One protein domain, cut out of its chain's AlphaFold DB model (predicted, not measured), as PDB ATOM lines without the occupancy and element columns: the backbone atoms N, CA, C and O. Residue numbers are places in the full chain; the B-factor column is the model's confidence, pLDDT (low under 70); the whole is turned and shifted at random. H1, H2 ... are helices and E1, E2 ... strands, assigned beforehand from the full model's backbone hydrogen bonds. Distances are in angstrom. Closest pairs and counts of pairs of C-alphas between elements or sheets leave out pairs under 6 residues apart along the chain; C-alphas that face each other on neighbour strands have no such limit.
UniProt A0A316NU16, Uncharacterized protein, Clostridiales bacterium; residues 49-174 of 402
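AT A GLANCE: This is residues 49 to 174 of the 402 residues of an uncharacterized protein of Clostridiales bacterium (UniProt A0A316NU16). The chain is wound in stacked turns, like a short solenoid: short strands form a row along one side, E2, E3, E4, E5, E6 and E7, and the helices H1, H2, H3 and H4 follow one another along the other side. The hairpin of E4 and E5 sits midway in the strand row, E1 lies at one end of the stack and H4 at the other. The printed part has 126 residues, with four named helices and seven named strands in the order E1 E2 H1 E3 H2 E4 E5 E6 H3 E7 H4; one sheet is E2 E3 E4 E5, mixed, and the other E6 E7, parallel. The class is mixed, helices and strands, though under half of the residues, 62, are in named elements. The whole is compact, with a radius of gyration of the C-alphas of 15.4 A, yet elongated, spanning 48 by 25 by 19 A.

HOW THE PARTS SIT: Start at E1, residues 52 to 54, which pairs with no named strand and is apart from E2, residues 60 to 62. E2 is parallel to E3, residues 86 to 91, with N 61 and O 86 3.0 A apart. E3 is parallel to E4, residues 113 to 120, with N 89 and O 115 at 2.8 A. E4 bends by 64 degrees at residue 117; its residues 113 to 117 pair with E3, and 117 to 120 with E5, residues 123 to 126. E4 and E5 are an antiparallel hairpin, N 120 and O 123 lying 2.8 A apart. Farther on, E6, residues 131 to 133, is parallel to E7, residues 158 to 160, with N 160 and O 132 at 2.9 A. H1, residues 71 to 78, touches H2, residues 99 to 108, at a shallow tilt of 18 degrees, the same way; their closest C-alphas, of Ala 75 and Ala 108, are 5.2 A apart. H2 only grazes the four-stranded sheet, with its residues 102 to 106. H2 touches H3, residues 144 to 150, the closest C-alphas being those of Trp 99 and Leu 148, 6.5 A. H4, residues 168 to 174, is close to H3 but not clearly touching, with C-alphas 147 and 174 at 6.4 A. E2, H1, E3, then E3, H2, E4, and E6, H3, E7 are strand-helix-strand units, two parallel neighbour strands with a helix between, each with a right-handed crossover. Every O i to N i+4 pair is within hydrogen-bond range in H1, H2 and H4; in H3, 2 of 3 are.

IN THESE COORDINATES: Find C-alpha 52, where E1 begins, at (32.463, -25.063, 6.024). E3 runs 15.0 A, H2 14.1 A, and E4, the longest strand, 18.9 A from C-alpha 113 at (21.532, -30.892, -10.286). H4 ends at C-alpha 174, (1.983, -33.101, -14.562).

THE WHOLE: The C-alphas farthest apart, of Ser 53 and Asp 168, are 47.7 A from each other. The printed part has no cut and no long link. The mean pLDDT of the printed part is 96.2, and no printed residue is under 70.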
ATOM      1  N   ILE A  49      28.445 -22.797   4.821       93.69
ATOM      2  CA  ILE A  49      27.360 -23.785   4.848       93.69
ATOM      3  C   ILE A  49      27.794 -24.921   5.770       93.69
ATOM      4  O   ILE A  49      28.887 -25.461   5.602       93.69
ATOM      5  N   MET A  50      26.963 -25.260   6.762       92.12
ATOM      6  CA  MET A  50      27.240 -26.327   7.739       92.12
ATOM      7  C   MET A  50      28.640 -26.208   8.386       92.12
ATOM      8  O   MET A  50      29.350 -27.194   8.575       92.12
ATOM      9  N   GLY A  51      29.076 -24.975   8.673       90.19
ATOM     10  CA  GLY A  51      30.381 -24.680   9.278       90.19
ATOM     11  C   GLY A  51      31.592 -24.761   8.337       90.19
ATOM     12  O   GLY A  51      32.717 -24.547   8.789       90.19
ATOM     13  N   LYS A  52      31.399 -25.035   7.041       93.00
ATOM     14  CA  LYS A  52      32.463 -25.063   6.024       93.00
ATOM     15  C   LYS A  52      32.400 -23.826   5.128       93.00
ATOM     16  O   LYS A  52      31.316 -23.390   4.749       93.00
ATOM     17  N   SER A  53      33.566 -23.277   4.787       93.88
ATOM     18  CA  SER A  53      33.712 -22.102   3.918       93.88
ATOM     19  C   SER A  53      33.934 -22.517   2.463       93.88
ATOM     20  O   SER A  53      34.843 -23.294   2.178       93.88
ATOM     21  N   TYR A  54      33.159 -21.941   1.547       94.19
ATOM     22  CA  TYR A  54      33.184 -22.224   0.114       94.19
ATOM     23  C   TYR A  54      33.378 -20.938  -0.700       94.19
ATOM     24  O   TYR A  54      32.697 -19.940  -0.433       94.19
ATOM     25  N   PRO A  55      34.271 -20.924  -1.706       93.62
ATOM     26  CA  PRO A  55      34.375 -19.787  -2.611       93.62
ATOM     27  C   PRO A  55      33.130 -19.693  -3.509       93.62
ATOM     28  O   PRO A  55      32.488 -20.692  -3.818       93.62
ATOM     29  N   LEU A  56      32.781 -18.484  -3.954       93.38
ATOM     30  CA  LEU A  56      31.527 -18.249  -4.692       93.38
ATOM     31  C   LEU A  56      31.484 -18.870  -6.100       93.38
ATOM     32  O   LEU A  56      30.424 -18.933  -6.718       93.38
ATOM     33  N   ASN A  57      32.633 -19.309  -6.617       93.31
ATOM     34  CA  ASN A  57      32.794 -19.872  -7.954       93.31
ATOM     35  C   ASN A  57      32.867 -21.408  -7.978       93.31
ATOM     36  O   ASN A  57      33.233 -21.953  -9.019       93.31
ATOM     37  N   ILE A  58      32.566 -22.103  -6.873       96.31
ATOM     38  CA  ILE A  58      32.540 -23.571  -6.889       96.31
ATOM     39  C   ILE A  58      31.498 -24.105  -7.874       96.31
ATOM     40  O   ILE A  58      30.425 -23.526  -8.039       96.31
ATOM     41  N   GLU A  59      31.814 -25.244  -8.488       97.25
ATOM     42  CA  GLU A  59      30.905 -25.949  -9.399       97.25
ATOM     43  C   GLU A  59      30.214 -27.151  -8.742       97.25
ATOM     44  O   GLU A  59      29.170 -27.583  -9.216       97.25
ATOM     45  N   SER A  60      30.743 -27.667  -7.632       97.31
ATOM     46  CA  SER A  60      30.186 -28.822  -6.923       97.31
ATOM     47  C   SER A  60      30.306 -28.646  -5.415       97.31
ATOM     48  O   SER A  60      31.343 -28.174  -4.936       97.31
ATOM     49  N   ILE A  61      29.297 -29.079  -4.665       97.31
ATOM     50  CA  ILE A  61      29.309 -29.056  -3.200       97.31
ATOM     51  C   ILE A  61      28.773 -30.371  -2.622       97.31
ATOM     52  O   ILE A  61      27.769 -30.892  -3.095       97.31
ATOM     53  N   ASP A  62      29.438 -30.893  -1.589       97.56
ATOM     54  CA  ASP A  62      28.980 -32.056  -0.820       97.56
ATOM     55  C   ASP A  62      28.367 -31.579   0.500       97.56
ATOM     56  O   ASP A  62      29.050 -30.982   1.343       97.56
ATOM     57  N   LEU A  63      27.067 -31.817   0.639       97.31
ATOM     58  CA  LEU A  63      26.232 -31.414   1.764       97.31
ATOM     59  C   LEU A  63      25.604 -32.623   2.469       97.31
ATOM     60  O   LEU A  63      24.579 -32.481   3.134       97.31
ATOM     61  N   ARG A  64      26.215 -33.811   2.368       97.62
ATOM     62  CA  ARG A  64      25.779 -34.973   3.153       97.62
ATOM     63  C   ARG A  64      25.750 -34.662   4.650       97.62
ATOM     64  O   ARG A  64      26.686 -34.069   5.194       97.62
ATOM     65  N   GLY A  65      24.664 -35.060   5.313       95.94
ATOM     66  CA  GLY A  65      24.351 -34.693   6.697       95.94
ATOM     67  C   GLY A  65      23.384 -33.512   6.828       95.94
ATOM     68  O   GLY A  65      23.064 -33.108   7.951       95.94
ATOM     69  N   LEU A  66      22.925 -32.933   5.712       97.06
ATOM     70  CA  LEU A  66      21.906 -31.888   5.723       97.06
ATOM     71  C   LEU A  66      20.563 -32.459   6.204       97.06
ATOM     72  O   LEU A  66      20.170 -33.563   5.849       97.06
ATOM     73  N   ASN A  67      19.832 -31.685   7.000       96.06
ATOM     74  CA  ASN A  67      18.488 -32.032   7.455       96.06
ATOM     75  C   ASN A  67      17.583 -30.799   7.391       96.06
ATOM     76  O   ASN A  67      18.066 -29.668   7.289       96.06
ATOM     77  N   ASP A  68      16.274 -31.012   7.514       96.81
ATOM     78  CA  ASP A  68      15.246 -29.971   7.385       96.81
ATOM     79  C   ASP A  68      15.496 -28.687   8.197       96.81
ATOM     80  O   ASP A  68      15.101 -27.604   7.755       96.81
ATOM     81  N   THR A  69      16.152 -28.771   9.363       96.44
ATOM     82  CA  THR A  69      16.402 -27.601  10.226       96.44
ATOM     83  C   THR A  69      17.455 -26.648   9.654       96.44
ATOM     84  O   THR A  69      17.392 -25.449   9.914       96.44
ATOM     85  N   LEU A  70      18.376 -27.159   8.833       96.50
ATOM     86  CA  LEU A  70      19.491 -26.407   8.244       96.50
ATOM     87  C   LEU A  70      19.228 -26.002   6.786       96.50
ATOM     88  O   LEU A  70      20.008 -25.263   6.184       96.50
ATOM     89  N   VAL A  71      18.130 -26.468   6.187       97.12
ATOM     90  CA  VAL A  71      17.832 -26.214   4.772       97.12
ATOM     91  C   VAL A  71      17.653 -24.728   4.484       97.12
ATOM     92  O   VAL A  71      18.211 -24.239   3.509       97.12
ATOM     93  N   SER A  72      16.935 -23.986   5.327       97.00
ATOM     94  CA  SER A  72      16.632 -22.577   5.040       97.00
ATOM     95  C   SER A  72      17.865 -21.672   5.106       97.00
ATOM     96  O   SER A  72      18.033 -20.793   4.260       97.00
ATOM     97  N   GLU A  73      18.772 -21.910   6.059       96.31
ATOM     98  CA  GLU A  73      20.060 -21.205   6.097       96.31
ATOM     99  C   GLU A  73      20.964 -21.611   4.925       96.31
ATOM    100  O   GLU A  73      21.592 -20.755   4.299       96.31
ATOM    101  N   THR A  74      20.964 -22.896   4.563       97.12
ATOM    102  CA  THR A  74      21.744 -23.430   3.443       97.12
ATOM    103  C   THR A  74      21.261 -22.839   2.122       97.12
ATOM    104  O   THR A  74      22.058 -22.297   1.359       97.12
ATOM    105  N   ALA A  75      19.950 -22.832   1.885       97.25
ATOM    106  CA  ALA A  75      19.306 -22.234   0.722       97.25
ATOM    107  C   ALA A  75      19.640 -20.739   0.580       97.25
ATOM    108  O   ALA A  75      19.881 -20.257  -0.527       97.25
ATOM    109  N   ALA A  76      19.717 -19.988   1.685       96.31
ATOM    110  CA  ALA A  76      20.127 -18.583   1.642       96.31
ATOM    111  C   ALA A  76      21.566 -18.405   1.120       96.31
ATOM    112  O   ALA A  76      21.842 -17.444   0.399       96.31
ATOM    113  N   GLN A  77      22.467 -19.338   1.437       96.19
ATOM    114  CA  GLN A  77      23.850 -19.315   0.961       96.19
ATOM    115  C   GLN A  77      23.989 -19.843  -0.469       96.19
ATOM    116  O   GLN A  77      24.708 -19.234  -1.260       96.19
ATOM    117  N   LEU A  78      23.275 -20.915  -0.832       95.88
ATOM    118  CA  LEU A  78      23.322 -21.510  -2.175       95.88
ATOM    119  C   LEU A  78      22.951 -20.508  -3.278       95.88
ATOM    120  O   LEU A  78      23.577 -20.516  -4.335       95.88
ATOM    121  N   LYS A  79      22.042 -19.560  -3.000       95.75
ATOM    122  CA  LYS A  79      21.683 -18.460  -3.923       95.75
ATOM    123  C   LYS A  79      22.871 -17.612  -4.384       95.75
ATOM    124  O   LYS A  79      22.795 -16.951  -5.416       95.75
ATOM    125  N   ARG A  80      23.961 -17.587  -3.611       95.00
ATOM    126  CA  ARG A  80      25.175 -16.819  -3.917       95.00
ATOM    127  C   ARG A  80      26.137 -17.598  -4.829       95.00
ATOM    128  O   ARG A  80      27.019 -16.992  -5.434       95.00
ATOM    129  N   LEU A  81      25.965 -18.916  -4.953       95.00
ATOM    130  CA  LEU A  81      26.833 -19.823  -5.711       95.00
ATOM    131  C   LEU A  81      26.356 -19.973  -7.163       95.00
ATOM    132  O   LEU A  81      25.876 -21.019  -7.593       95.00
ATOM    133  N   THR A  82      26.503 -18.910  -7.951       93.12
ATOM    134  CA  THR A  82      25.965 -18.835  -9.329       93.12
ATOM    135  C   THR A  82      26.631 -19.778 -10.341       93.12
ATOM    136  O   THR A  82      26.110 -19.957 -11.440       93.12
ATOM    137  N   LYS A  83      27.787 -20.365 -10.003       95.81
ATOM    138  CA  LYS A  83      28.515 -21.338 -10.842       95.81
ATOM    139  C   LYS A  83      28.279 -22.792 -10.440       95.81
ATOM    140  O   LYS A  83      28.808 -23.683 -11.099       95.81
ATOM    141  N   LEU A  84      27.487 -23.021  -9.394       97.00
ATOM    142  CA  LEU A  84      27.201 -24.353  -8.892       97.00
ATOM    143  C   LEU A  84      26.440 -25.165  -9.941       97.00
ATOM    144  O   LEU A  84      25.440 -24.691 -10.469       97.00
ATOM    145  N   LYS A  85      26.925 -26.372 -10.220       97.12
ATOM    146  CA  LYS A  85      26.347 -27.348 -11.148       97.12
ATOM    147  C   LYS A  85      25.823 -28.576 -10.418       97.12
ATOM    148  O   LYS A  85      24.858 -29.164 -10.885       97.12
ATOM    149  N   THR A  86      26.442 -28.967  -9.301       97.56
ATOM    150  CA  THR A  86      26.038 -30.162  -8.549       97.56
ATOM    151  C   THR A  86      25.994 -29.940  -7.038       97.56
ATOM    152  O   THR A  86      26.852 -29.265  -6.460       97.56
ATOM    153  N   VAL A  87      24.992 -30.539  -6.394       98.06
ATOM    154  CA  VAL A  87      24.832 -30.604  -4.934       98.06
ATOM    155  C   VAL A  87      24.663 -32.064  -4.530       98.06
ATOM    156  O   VAL A  87      23.639 -32.660  -4.840       98.06
ATOM    157  N   THR A  88      25.629 -32.637  -3.817       98.38
ATOM    158  CA  THR A  88      25.542 -34.018  -3.319       98.38
ATOM    159  C   THR A  88      24.907 -34.049  -1.935       98.38
ATOM    160  O   THR A  88      25.428 -33.449  -0.993       98.38
ATOM    161  N   LEU A  89      23.792 -34.769  -1.814       98.19
ATOM    162  CA  LEU A  89      23.079 -35.028  -0.561       98.19
ATOM    163  C   LEU A  89      23.075 -36.516  -0.182       98.19
ATOM    164  O   LEU A  89      22.826 -36.828   0.982       98.19
ATOM    165  N   GLY A  90      23.399 -37.421  -1.110       97.75
ATOM    166  CA  GLY A  90      23.432 -38.862  -0.845       97.75
ATOM    167  C   GLY A  90      22.024 -39.445  -0.808       97.75
ATOM    168  O   GLY A  90      21.266 -39.259  -1.747       97.75
ATOM    169  N   SER A  91      21.651 -40.134   0.261       97.75
ATOM    170  CA  SER A  91      20.317 -40.733   0.431       97.75
ATOM    171  C   SER A  91      19.558 -40.148   1.627       97.75
ATOM    172  O   SER A  91      20.093 -39.334   2.382       97.75
ATOM    173  N   TRP A  92      18.327 -40.613   1.859       96.50
ATOM    174  CA  TRP A  92      17.565 -40.287   3.075       96.50
ATOM    175  C   TRP A  92      18.333 -40.583   4.377       96.50
ATOM    176  O   TRP A  92      18.235 -39.817   5.333       96.50
ATOM    177  N   GLU A  93      19.114 -41.668   4.415       97.19
ATOM    178  CA  GLU A  93      19.894 -42.065   5.598       97.19
ATOM    179  C   GLU A  93      21.074 -41.119   5.868       97.19
ATOM    180  O   GLU A  93      21.487 -40.935   7.012       97.19
ATOM    181  N   GLU A  94      21.617 -40.502   4.818       97.38
ATOM    182  CA  GLU A  94      22.715 -39.539   4.928       97.38
ATOM    183  C   GLU A  94      22.206 -38.113   5.159       97.38
ATOM    184  O   GLU A  94      22.812 -37.365   5.925       97.38
ATOM    185  N   SER A  95      21.100 -37.739   4.511       97.56
ATOM    186  CA  SER A  95      20.531 -36.392   4.551       97.56
ATOM    187  C   SER A  95      18.997 -36.449   4.597       97.56
ATOM    188  O   SER A  95      18.348 -36.401   3.549       97.56
ATOM    189  N   PRO A  96      18.378 -36.530   5.790       96.81
ATOM    190  CA  PRO A  96      16.928 -36.642   5.930       96.81
ATOM    191  C   PRO A  96      16.245 -35.296   5.638       96.81
ATOM    192  O   PRO A  96      15.963 -34.504   6.545       96.81
ATOM    193  N   VAL A  97      16.004 -35.035   4.350       96.62
ATOM    194  CA  VAL A  97      15.381 -33.809   3.836       96.62
ATOM    195  C   VAL A  97      14.013 -34.133   3.236       96.62
ATOM    196  O   VAL A  97      13.884 -34.960   2.334       96.62
ATOM    197  N   THR A  98      12.961 -33.474   3.721       95.94
ATOM    198  CA  THR A  98      11.597 -33.658   3.203       95.94
ATOM    199  C   THR A  98      11.407 -32.968   1.852       95.94
ATOM    200  O   THR A  98      12.058 -31.974   1.552       95.94
ATOM    201  N   TRP A  99      10.455 -33.424   1.029       95.06
ATOM    202  CA  TRP A  99      10.239 -32.865  -0.319       95.06
ATOM    203  C   TRP A  99       9.918 -31.367  -0.347       95.06
ATOM    204  O   TRP A  99      10.347 -30.660  -1.256       95.06
ATOM    205  N   GLY A 100       9.218 -30.849   0.669       93.56
ATOM    206  CA  GLY A 100       8.986 -29.406   0.791       93.56
ATOM    207  C   GLY A 100      10.289 -28.623   0.979       93.56
ATOM    208  O   GLY A 100      10.455 -27.549   0.404       93.56
ATOM    209  N   LYS A 101      11.233 -29.189   1.737       96.56
ATOM    210  CA  LYS A 101      12.571 -28.635   1.946       96.56
ATOM    211  C   LYS A 101      13.507 -28.885   0.766       96.56
ATOM    212  O   LYS A 101      14.280 -27.999   0.416       96.56
ATOM    213  N   MET A 102      13.369 -30.010   0.075       97.50
ATOM    214  CA  MET A 102      14.089 -30.275  -1.170       97.50
ATOM    215  C   MET A 102      13.749 -29.234  -2.244       97.50
ATOM    216  O   MET A 102      14.644 -28.669  -2.866       97.50
ATOM    217  N   ASN A 103      12.467 -28.885  -2.388       96.31
ATOM    218  CA  ASN A 103      12.041 -27.830  -3.305       96.31
ATOM    219  C   ASN A 103      12.599 -26.447  -2.915       96.31
ATOM    220  O   ASN A 103      12.922 -25.639  -3.785       96.31
ATOM    221  N   GLU A 104      12.748 -26.162  -1.615       97.19
ATOM    222  CA  GLU A 104      13.399 -24.937  -1.126       97.19
ATOM    223  C   GLU A 104      14.882 -24.876  -1.542       97.19
ATOM    224  O   GLU A 104      15.340 -23.826  -2.000       97.19
ATOM    225  N   LEU A 105      15.608 -25.999  -1.452       96.88
ATOM    226  CA  LEU A 105      16.989 -26.115  -1.938       96.88
ATOM    227  C   LEU A 105      17.074 -25.944  -3.456       96.88
ATOM    228  O   LEU A 105      17.864 -25.127  -3.929       96.88
ATOM    229  N   HIS A 106      16.237 -26.660  -4.210       96.31
ATOM    230  CA  HIS A 106      16.197 -26.554  -5.668       96.31
ATOM    231  C   HIS A 106      15.907 -25.112  -6.110       96.31
ATOM    232  O   HIS A 106      16.643 -24.547  -6.910       96.31
ATOM    233  N   THR A 107      14.924 -24.445  -5.497       96.31
ATOM    234  CA  THR A 107      14.594 -23.038  -5.799       96.31
ATOM    235  C   THR A 107      15.761 -22.083  -5.513       96.31
ATOM    236  O   THR A 107      15.878 -21.030  -6.140       96.31
ATOM    237  N   ALA A 108      16.630 -22.413  -4.555       96.75
ATOM    238  CA  ALA A 108      17.814 -21.617  -4.247       96.75
ATOM    239  C   ALA A 108      18.957 -21.790  -5.260       96.75
ATOM    240  O   ALA A 108      19.786 -20.889  -5.378       96.75
ATOM    241  N   CYS A 109      19.001 -22.911  -5.977       95.94
ATOM    242  CA  CYS A 109      20.020 -23.213  -6.980       95.94
ATOM    243  C   CYS A 109      19.425 -23.988  -8.172       95.94
ATOM    244  O   CYS A 109      19.847 -25.108  -8.446       95.94
ATOM    245  N   PRO A 110      18.468 -23.401  -8.917       94.50
ATOM    246  CA  PRO A 110      17.716 -24.115  -9.954       94.50
ATOM    247  C   PRO A 110      18.587 -24.580 -11.128       94.50
ATOM    248  O   PRO A 110      18.161 -25.400 -11.931       94.50
ATOM    249  N   GLN A 111      19.800 -24.038 -11.249       93.19
ATOM    250  CA  GLN A 111      20.792 -24.424 -12.244       93.19
ATOM    251  C   GLN A 111      21.617 -25.663 -11.854       93.19
ATOM    252  O   GLN A 111      22.366 -26.167 -12.690       93.19
ATOM    253  N   ALA A 112      21.561 -26.096 -10.590       96.38
ATOM    254  CA  ALA A 112      22.379 -27.182 -10.071       96.38
ATOM    255  C   ALA A 112      21.561 -28.472  -9.943       96.38
ATOM    256  O   ALA A 112      20.507 -28.490  -9.308       96.38
ATOM    257  N   ALA A 113      22.087 -29.566 -10.491       97.19
ATOM    258  CA  ALA A 113      21.532 -30.892 -10.286       97.19
ATOM    259  C   ALA A 113      21.794 -31.349  -8.845       97.19
ATOM    260  O   ALA A 113      22.913 -31.246  -8.330       97.19
ATOM    261  N   ILE A 114      20.756 -31.863  -8.194       97.94
ATOM    262  CA  ILE A 114      20.863 -32.428  -6.853       97.94
ATOM    263  C   ILE A 114      21.101 -33.927  -7.006       97.94
ATOM    264  O   ILE A 114      20.269 -34.638  -7.558       97.94
ATOM    265  N   ASP A 115      22.239 -34.399  -6.517       98.19
ATOM    266  CA  ASP A 115      22.548 -35.816  -6.383       98.19
ATOM    267  C   ASP A 115      21.957 -36.313  -5.057       98.19
ATOM    268  O   ASP A 115      22.519 -36.098  -3.974       98.19
ATOM    269  N   TYR A 116      20.759 -36.890  -5.159       98.44
ATOM    270  CA  TYR A 116      20.004 -37.427  -4.032       98.44
ATOM    271  C   TYR A 116      19.220 -38.673  -4.443       98.44
ATOM    272  O   TYR A 116      18.290 -38.581  -5.249       98.44
ATOM    273  N   GLU A 117      19.580 -39.820  -3.876       98.56
ATOM    274  CA  GLU A 117      18.906 -41.100  -4.066       98.56
ATOM    275  C   GLU A 117      17.629 -41.172  -3.219       98.56
ATOM    276  O   GLU A 117      17.624 -40.908  -2.011       98.56
ATOM    277  N   PHE A 118      16.530 -41.577  -3.850       97.94
ATOM    278  CA  PHE A 118      15.246 -41.768  -3.195       97.94
ATOM    279  C   PHE A 118      14.503 -42.967  -3.779       97.94
ATOM    280  O   PHE A 118      14.712 -43.373  -4.918       97.94
ATOM    281  N   SER A 119      13.587 -43.527  -2.990       96.69
ATOM    282  CA  SER A 119      12.680 -44.574  -3.459       96.69
ATOM    283  C   SER A 119      11.238 -44.082  -3.462       96.69
ATOM    284  O   SER A 119      10.761 -43.506  -2.483       96.69
ATOM    285  N   ILE A 120      10.532 -44.326  -4.562       95.75
ATOM    286  CA  ILE A 120       9.126 -43.976  -4.750       95.75
ATOM    287  C   ILE A 120       8.409 -45.130  -5.451       95.75
ATOM    288  O   ILE A 120       8.927 -45.727  -6.390       95.75
ATOM    289  N   TYR A 121       7.220 -45.480  -4.960       95.06
ATOM    290  CA  TYR A 121       6.360 -46.515  -5.547       95.06
ATOM    291  C   TYR A 121       7.057 -47.865  -5.843       95.06
ATOM    292  O   TYR A 121       6.706 -48.564  -6.789       95.06
ATOM    293  N   GLY A 122       8.041 -48.244  -5.019       93.25
ATOM    294  CA  GLY A 122       8.776 -49.507  -5.156       93.25
ATOM    295  C   GLY A 122       9.940 -49.483  -6.153       93.25
ATOM    296  O   GLY A 122      10.520 -50.536  -6.406       93.25
ATOM    297  N   LYS A 123      10.300 -48.315  -6.694       96.38
ATOM    298  CA  LYS A 123      11.497 -48.101  -7.518       96.38
ATOM    299  C   LYS A 123      12.426 -47.074  -6.869       96.38
ATOM    300  O   LYS A 123      11.976 -46.269  -6.052       96.38
ATOM    301  N   THR A 124      13.700 -47.108  -7.239       97.62
ATOM    302  CA  THR A 124      14.749 -46.206  -6.741       97.62
ATOM    303  C   THR A 124      15.272 -45.358  -7.893       97.62
ATOM    304  O   THR A 124      15.460 -45.880  -8.989       97.62
ATOM    305  N   PHE A 125      15.478 -44.069  -7.629       98.31
ATOM    306  CA  PHE A 125      15.922 -43.055  -8.585       98.31
ATOM    307  C   PHE A 125      16.860 -42.061  -7.897       98.31
ATOM    308  O   PHE A 125      16.950 -42.025  -6.666       98.31
ATOM    309  N   ASN A 126      17.498 -41.208  -8.685       98.38
ATOM    310  CA  ASN A 126      18.249 -40.050  -8.234       98.38
ATOM    311  C   ASN A 126      17.618 -38.755  -8.776       98.38
ATOM    312  O   ASN A 126      17.126 -38.715  -9.900       98.38
ATOM    313  N   LEU A 127      17.640 -37.664  -8.003       98.00
ATOM    314  CA  LEU A 127      17.133 -36.362  -8.470       98.00
ATOM    315  C   LEU A 127      17.904 -35.783  -9.673       98.00
ATOM    316  O   LEU A 127      17.405 -34.873 -10.339       98.00
ATOM    317  N   SER A 128      19.099 -36.301  -9.954       96.88
ATOM    318  CA  SER A 128      19.907 -35.943 -11.121       96.88
ATOM    319  C   SER A 128      19.658 -36.819 -12.356       96.88
ATOM    320  O   SER A 128      20.244 -36.520 -13.400       96.88
ATOM    321  N   ASP A 129      18.789 -37.836 -12.262       98.38
ATOM    322  CA  ASP A 129      18.439 -38.715 -13.381       98.38
ATOM    323  C   ASP A 129      17.790 -37.934 -14.534       98.38
ATOM    324  O   ASP A 129      16.982 -37.022 -14.332       98.38
ATOM    325  N   GLU A 130      18.124 -38.333 -15.762       98.19
ATOM    326  CA  GLU A 130      17.533 -37.780 -16.985       98.19
ATOM    327  C   GLU A 130      16.200 -38.447 -17.347       98.19
ATOM    328  O   GLU A 130      15.374 -37.840 -18.031       98.19
ATOM    329  N   GLU A 131      15.967 -39.672 -16.871       98.44
ATOM    330  CA  GLU A 131      14.774 -40.453 -17.182       98.44
ATOM    331  C   GLU A 131      14.181 -41.115 -15.936       98.44
ATOM    332  O   GLU A 131      14.896 -41.613 -15.066       98.44
ATOM    333  N   MET A 132      12.852 -41.192 -15.887       98.06
ATOM    334  CA  MET A 132      12.126 -41.971 -14.887       98.06
ATOM    335  C   MET A 132      11.149 -42.931 -15.560       98.06
ATOM    336  O   MET A 132      10.181 -42.509 -16.191       98.06
ATOM    337  N   ASP A 133      11.358 -44.233 -15.367       97.19
ATOM    338  CA  ASP A 133      10.418 -45.269 -15.801       97.19
ATOM    339  C   ASP A 133       9.508 -45.682 -14.635       97.19
ATOM    340  O   ASP A 133       9.923 -46.395 -13.715       97.19
ATOM    341  N   LEU A 134       8.238 -45.288 -14.699       96.56
ATOM    342  CA  LEU A 134       7.172 -45.664 -13.767       96.56
ATOM    343  C   LEU A 134       6.073 -46.493 -14.448       96.56
ATOM    344  O   LEU A 134       4.943 -46.558 -13.958       96.56
ATOM    345  N   LYS A 135       6.399 -47.188 -15.543       93.25
ATOM    346  CA  LYS A 135       5.432 -48.056 -16.214       93.25
ATOM    347  C   LYS A 135       4.944 -49.174 -15.308       93.25
ATOM    348  O   LYS A 135       5.735 -49.788 -14.586       93.25
ATOM    349  N   TYR A 136       3.645 -49.459 -15.394       90.75
ATOM    350  CA  TYR A 136       2.947 -50.516 -14.646       90.75
ATOM    351  C   TYR A 136       3.075 -50.417 -13.121       90.75
ATOM    352  O   TYR A 136       2.825 -51.381 -12.393       90.75
ATOM    353  N   VAL A 137       3.467 -49.249 -12.618       92.75
ATOM    354  CA  VAL A 137       3.470 -48.955 -11.192       92.75
ATOM    355  C   VAL A 137       2.049 -48.584 -10.776       92.75
ATOM    356  O   VAL A 137       1.395 -47.793 -11.436       92.75
ATOM    357  N   SER A 138       1.550 -49.119  -9.659       91.50
ATOM    358  CA  SER A 138       0.228 -48.739  -9.137       91.50
ATOM    359  C   SER A 138       0.330 -47.476  -8.276       91.50
ATOM    360  O   SER A 138       0.516 -47.556  -7.056       91.50
ATOM    361  N   ILE A 139       0.218 -46.304  -8.903       95.06
ATOM    362  CA  ILE A 139       0.209 -45.009  -8.214       95.06
ATOM    363  C   ILE A 139      -1.213 -44.709  -7.739       95.06
ATOM    364  O   ILE A 139      -2.132 -44.563  -8.533       95.06
ATOM    365  N   LYS A 140      -1.406 -44.623  -6.418       94.25
ATOM    366  CA  LYS A 140      -2.737 -44.460  -5.796       94.25
ATOM    367  C   LYS A 140      -3.037 -43.043  -5.317       94.25
ATOM    368  O   LYS A 140      -4.146 -42.775  -4.869       94.25
ATOM    369  N   ASP A 141      -2.049 -42.154  -5.350       95.56
ATOM    370  CA  ASP A 141      -2.159 -40.774  -4.873       95.56
ATOM    371  C   ASP A 141      -2.325 -39.761  -6.016       95.56
ATOM    372  O   ASP A 141      -2.009 -38.586  -5.832       95.56
ATOM    373  N   GLU A 142      -2.797 -40.206  -7.190       95.56
ATOM    374  CA  GLU A 142      -3.002 -39.368  -8.386       95.56
ATOM    375  C   GLU A 142      -1.745 -38.564  -8.785       95.56
ATOM    376  O   GLU A 142      -1.826 -37.431  -9.255       95.56
ATOM    377  N   GLY A 143      -0.554 -39.122  -8.535       95.12
ATOM    378  CA  GLY A 143       0.723 -38.481  -8.859       95.12
ATOM    379  C   GLY A 143       1.088 -37.290  -7.963       95.12
ATOM    380  O   GLY A 143       2.004 -36.535  -8.297       95.12
ATOM    381  N   ARG A 144       0.417 -37.097  -6.816       94.62
ATOM    382  CA  ARG A 144       0.676 -35.962  -5.912       94.62
ATOM    383  C   ARG A 144       2.127 -35.921  -5.431       94.62
ATOM    384  O   ARG A 144       2.739 -34.855  -5.449       94.62
ATOM    385  N   LEU A 145       2.665 -37.053  -4.977       94.50
ATOM    386  CA  LEU A 145       4.056 -37.139  -4.533       94.50
ATOM    387  C   LEU A 145       5.030 -36.988  -5.708       94.50
ATOM    388  O   LEU A 145       6.000 -36.240  -5.600       94.50
ATOM    389  N   LEU A 146       4.731 -37.627  -6.843       96.75
ATOM    390  CA  LEU A 146       5.544 -37.538  -8.056       96.75
ATOM    391  C   LEU A 146       5.720 -36.093  -8.540       96.75
ATOM    392  O   LEU A 146       6.827 -35.695  -8.897       96.75
ATOM    393  N   LYS A 147       4.660 -35.279  -8.492       96.12
ATOM    394  CA  LYS A 147       4.714 -33.862  -8.875       96.12
ATOM    395  C   LYS A 147       5.675 -33.041  -8.007       96.12
ATOM    396  O   LYS A 147       6.331 -32.140  -8.513       96.12
ATOM    397  N   LEU A 148       5.777 -33.343  -6.709       95.12
ATOM    398  CA  LEU A 148       6.722 -32.661  -5.810       95.12
ATOM    399  C   LEU A 148       8.175 -33.034  -6.121       95.12
ATOM    400  O   LEU A 148       9.061 -32.189  -6.043       95.12
ATOM    401  N   ILE A 149       8.403 -34.301  -6.460       96.81
ATOM    402  CA  ILE A 149       9.733 -34.851  -6.731       96.81
ATOM    403  C   ILE A 149      10.259 -34.354  -8.071       96.81
ATOM    404  O   ILE A 149      11.342 -33.783  -8.129       96.81
ATOM    405  N   THR A 150       9.467 -34.512  -9.132       96.94
ATOM    406  CA  THR A 150       9.839 -34.107 -10.498       96.94
ATOM    407  C   THR A 150      10.086 -32.603 -10.614       96.94
ATOM    408  O   THR A 150      10.960 -32.194 -11.370       96.94
ATOM    409  N   ALA A 151       9.433 -31.776  -9.787       94.62
ATOM    410  CA  ALA A 151       9.731 -30.344  -9.679       94.62
ATOM    411  C   ALA A 151      11.159 -30.033  -9.183       94.62
ATOM    412  O   ALA A 151      11.622 -28.909  -9.349       94.62
ATOM    413  N   CYS A 152      11.850 -31.001  -8.574       95.69
ATOM    414  CA  CYS A 152      13.238 -30.871  -8.122       95.69
ATOM    415  C   CYS A 152      14.249 -31.509  -9.097       95.69
ATOM    416  O   CYS A 152      15.456 -31.381  -8.883       95.69
ATOM    417  N   MET A 153      13.791 -32.206 -10.145       96.38
ATOM    418  CA  MET A 153      14.652 -32.960 -11.061       96.38
ATOM    419  C   MET A 153      15.072 -32.107 -12.254       96.38
ATOM    420  O   MET A 153      14.389 -32.031 -13.271       96.38
ATOM    421  N   THR A 154      16.224 -31.452 -12.129       92.62
ATOM    422  CA  THR A 154      16.681 -30.434 -13.098       92.62
ATOM    423  C   THR A 154      17.022 -31.019 -14.472       92.62
ATOM    424  O   THR A 154      16.904 -30.323 -15.479       92.62
ATOM    425  N   ASN A 155      17.415 -32.293 -14.517       96.00
ATOM    426  CA  ASN A 155      17.865 -32.963 -15.737       96.00
ATOM    427  C   ASN A 155      16.783 -33.833 -16.390       96.00
ATOM    428  O   ASN A 155      17.049 -34.428 -17.427       96.00
ATOM    429  N   LEU A 156      15.587 -33.938 -15.801       98.12
ATOM    430  CA  LEU A 156      14.565 -34.871 -16.264       98.12
ATOM    431  C   LEU A 156      14.062 -34.484 -17.662       98.12
ATOM    432  O   LEU A 156      13.388 -33.467 -17.838       98.12
ATOM    433  N   THR A 157      14.344 -35.326 -18.649       98.38
ATOM    434  CA  THR A 157      13.921 -35.155 -20.044       98.38
ATOM    435  C   THR A 157      12.817 -36.129 -20.442       98.38
ATOM    436  O   THR A 157      12.013 -35.792 -21.309       98.38
ATOM    437  N   PHE A 158      12.701 -37.280 -19.771       98.69
ATOM    438  CA  PHE A 158      11.689 -38.289 -20.084       98.69
ATOM    439  C   PHE A 158      11.052 -38.898 -18.831       98.69
ATOM    440  O   PHE A 158      11.737 -39.322 -17.901       98.69
ATOM    441  N   LEU A 159       9.722 -38.975 -18.815       98.50
ATOM    442  CA  LEU A 159       8.953 -39.596 -17.740       98.50
ATOM    443  C   LEU A 159       7.923 -40.563 -18.331       98.50
ATOM    444  O   LEU A 159       6.913 -40.152 -18.909       98.50
ATOM    445  N   ASP A 160       8.173 -41.857 -18.146       97.94
ATOM    446  CA  ASP A 160       7.307 -42.924 -18.632       97.94
ATOM    447  C   ASP A 160       6.284 -43.337 -17.574       97.94
ATOM    448  O   ASP A 160       6.627 -43.902 -16.536       97.94
ATOM    449  N   MET A 161       5.016 -43.066 -17.851       97.06
ATOM    450  CA  MET A 161       3.880 -43.255 -16.952       97.06
ATOM    451  C   MET A 161       2.826 -44.185 -17.568       97.06
ATOM    452  O   MET A 161       1.647 -44.137 -17.203       97.06
ATOM    453  N   ASP A 162       3.221 -45.032 -18.527       95.38
ATOM    454  CA  ASP A 162       2.308 -45.999 -19.136       95.38
ATOM    455  C   ASP A 162       1.695 -46.920 -18.069       95.38
ATOM    456  O   ASP A 162       2.394 -47.599 -17.313       95.38
ATOM    457  N   THR A 163       0.361 -46.950 -18.016       91.75
ATOM    458  CA  THR A 163      -0.395 -47.807 -17.095       91.75
ATOM    459  C   THR A 163      -0.008 -47.568 -15.620       91.75
ATOM    460  O   THR A 163      -0.011 -48.482 -14.800       91.75
ATOM    461  N   ALA A 164       0.308 -46.315 -15.261       93.69
ATOM    462  CA  ALA A 164       0.701 -45.933 -13.901       93.69
ATOM    463  C   ALA A 164      -0.484 -45.776 -12.913       93.69
ATOM    464  O   ALA A 164      -0.291 -45.500 -11.729       93.69
ATOM    465  N   GLY A 165      -1.728 -45.919 -13.383       92.06
ATOM    466  CA  GLY A 165      -2.934 -45.786 -12.552       92.06
ATOM    467  C   GLY A 165      -3.295 -44.349 -12.151       92.06
ATOM    468  O   GLY A 165      -4.141 -44.170 -11.281       92.06
ATOM    469  N   VAL A 166      -2.677 -43.345 -12.780       96.31
ATOM    470  CA  VAL A 166      -3.001 -41.917 -12.624       96.31
ATOM    471  C   VAL A 166      -3.994 -41.505 -13.713       96.31
ATOM    472  O   VAL A 166      -3.844 -41.926 -14.860       96.31
ATOM    473  N   SER A 167      -4.996 -40.690 -13.373       96.31
ATOM    474  CA  SER A 167      -5.977 -40.190 -14.350       96.31
ATOM    475  C   SER A 167      -5.337 -39.350 -15.464       96.31
ATOM    476  O   SER A 167      -4.341 -38.656 -15.239       96.31
ATOM    477  N   ASP A 168      -5.938 -39.356 -16.661       97.12
ATOM    478  CA  ASP A 168      -5.447 -38.571 -17.801       97.12
ATOM    479  C   ASP A 168      -5.361 -37.069 -17.469       97.12
ATOM    480  O   ASP A 168      -4.418 -36.386 -17.869       97.12
ATOM    481  N   GLU A 169      -6.320 -36.548 -16.699       96.88
ATOM    482  CA  GLU A 169      -6.343 -35.152 -16.259       96.88
ATOM    483  C   GLU A 169      -5.116 -34.817 -15.405       96.88
ATOM    484  O   GLU A 169      -4.487 -33.772 -15.586       96.88
ATOM    485  N   LYS A 170      -4.742 -35.711 -14.483       98.00
ATOM    486  CA  LYS A 170      -3.590 -35.512 -13.596       98.00
ATOM    487  C   LYS A 170      -2.268 -35.734 -14.310       98.00
ATOM    488  O   LYS A 170      -1.313 -35.002 -14.052       98.00
ATOM    489  N   MET A 171      -2.237 -36.661 -15.263       97.88
ATOM    490  CA  MET A 171      -1.115 -36.830 -16.181       97.88
ATOM    491  C   MET A 171      -0.876 -35.574 -17.028       97.88
ATOM    492  O   MET A 171       0.263 -35.120 -17.145       97.88
ATOM    493  N   ALA A 172      -1.938 -34.957 -17.548       97.69
ATOM    494  CA  ALA A 172      -1.848 -33.695 -18.274       97.69
ATOM    495  C   ALA A 172      -1.368 -32.541 -17.375       97.69
ATOM    496  O   ALA A 172      -0.450 -31.823 -17.758       97.69
ATOM    497  N   GLU A 173      -1.897 -32.402 -16.152       97.50
ATOM    498  CA  GLU A 173      -1.418 -31.398 -15.184       97.50
ATOM    499  C   GLU A 173       0.067 -31.566 -14.818       97.50
ATOM    500  O   GLU A 173       0.732 -30.580 -14.487       97.50
ATOM    501  N   LEU A 174       0.573 -32.803 -14.805       97.75
ATOM    502  CA  LEU A 174       1.983 -33.101 -14.562       97.75
ATOM    503  C   LEU A 174       2.837 -32.713 -15.771       97.75
ATOM    504  O   LEU A 174       3.789 -31.949 -15.608       97.75
TER     505      LEU A 174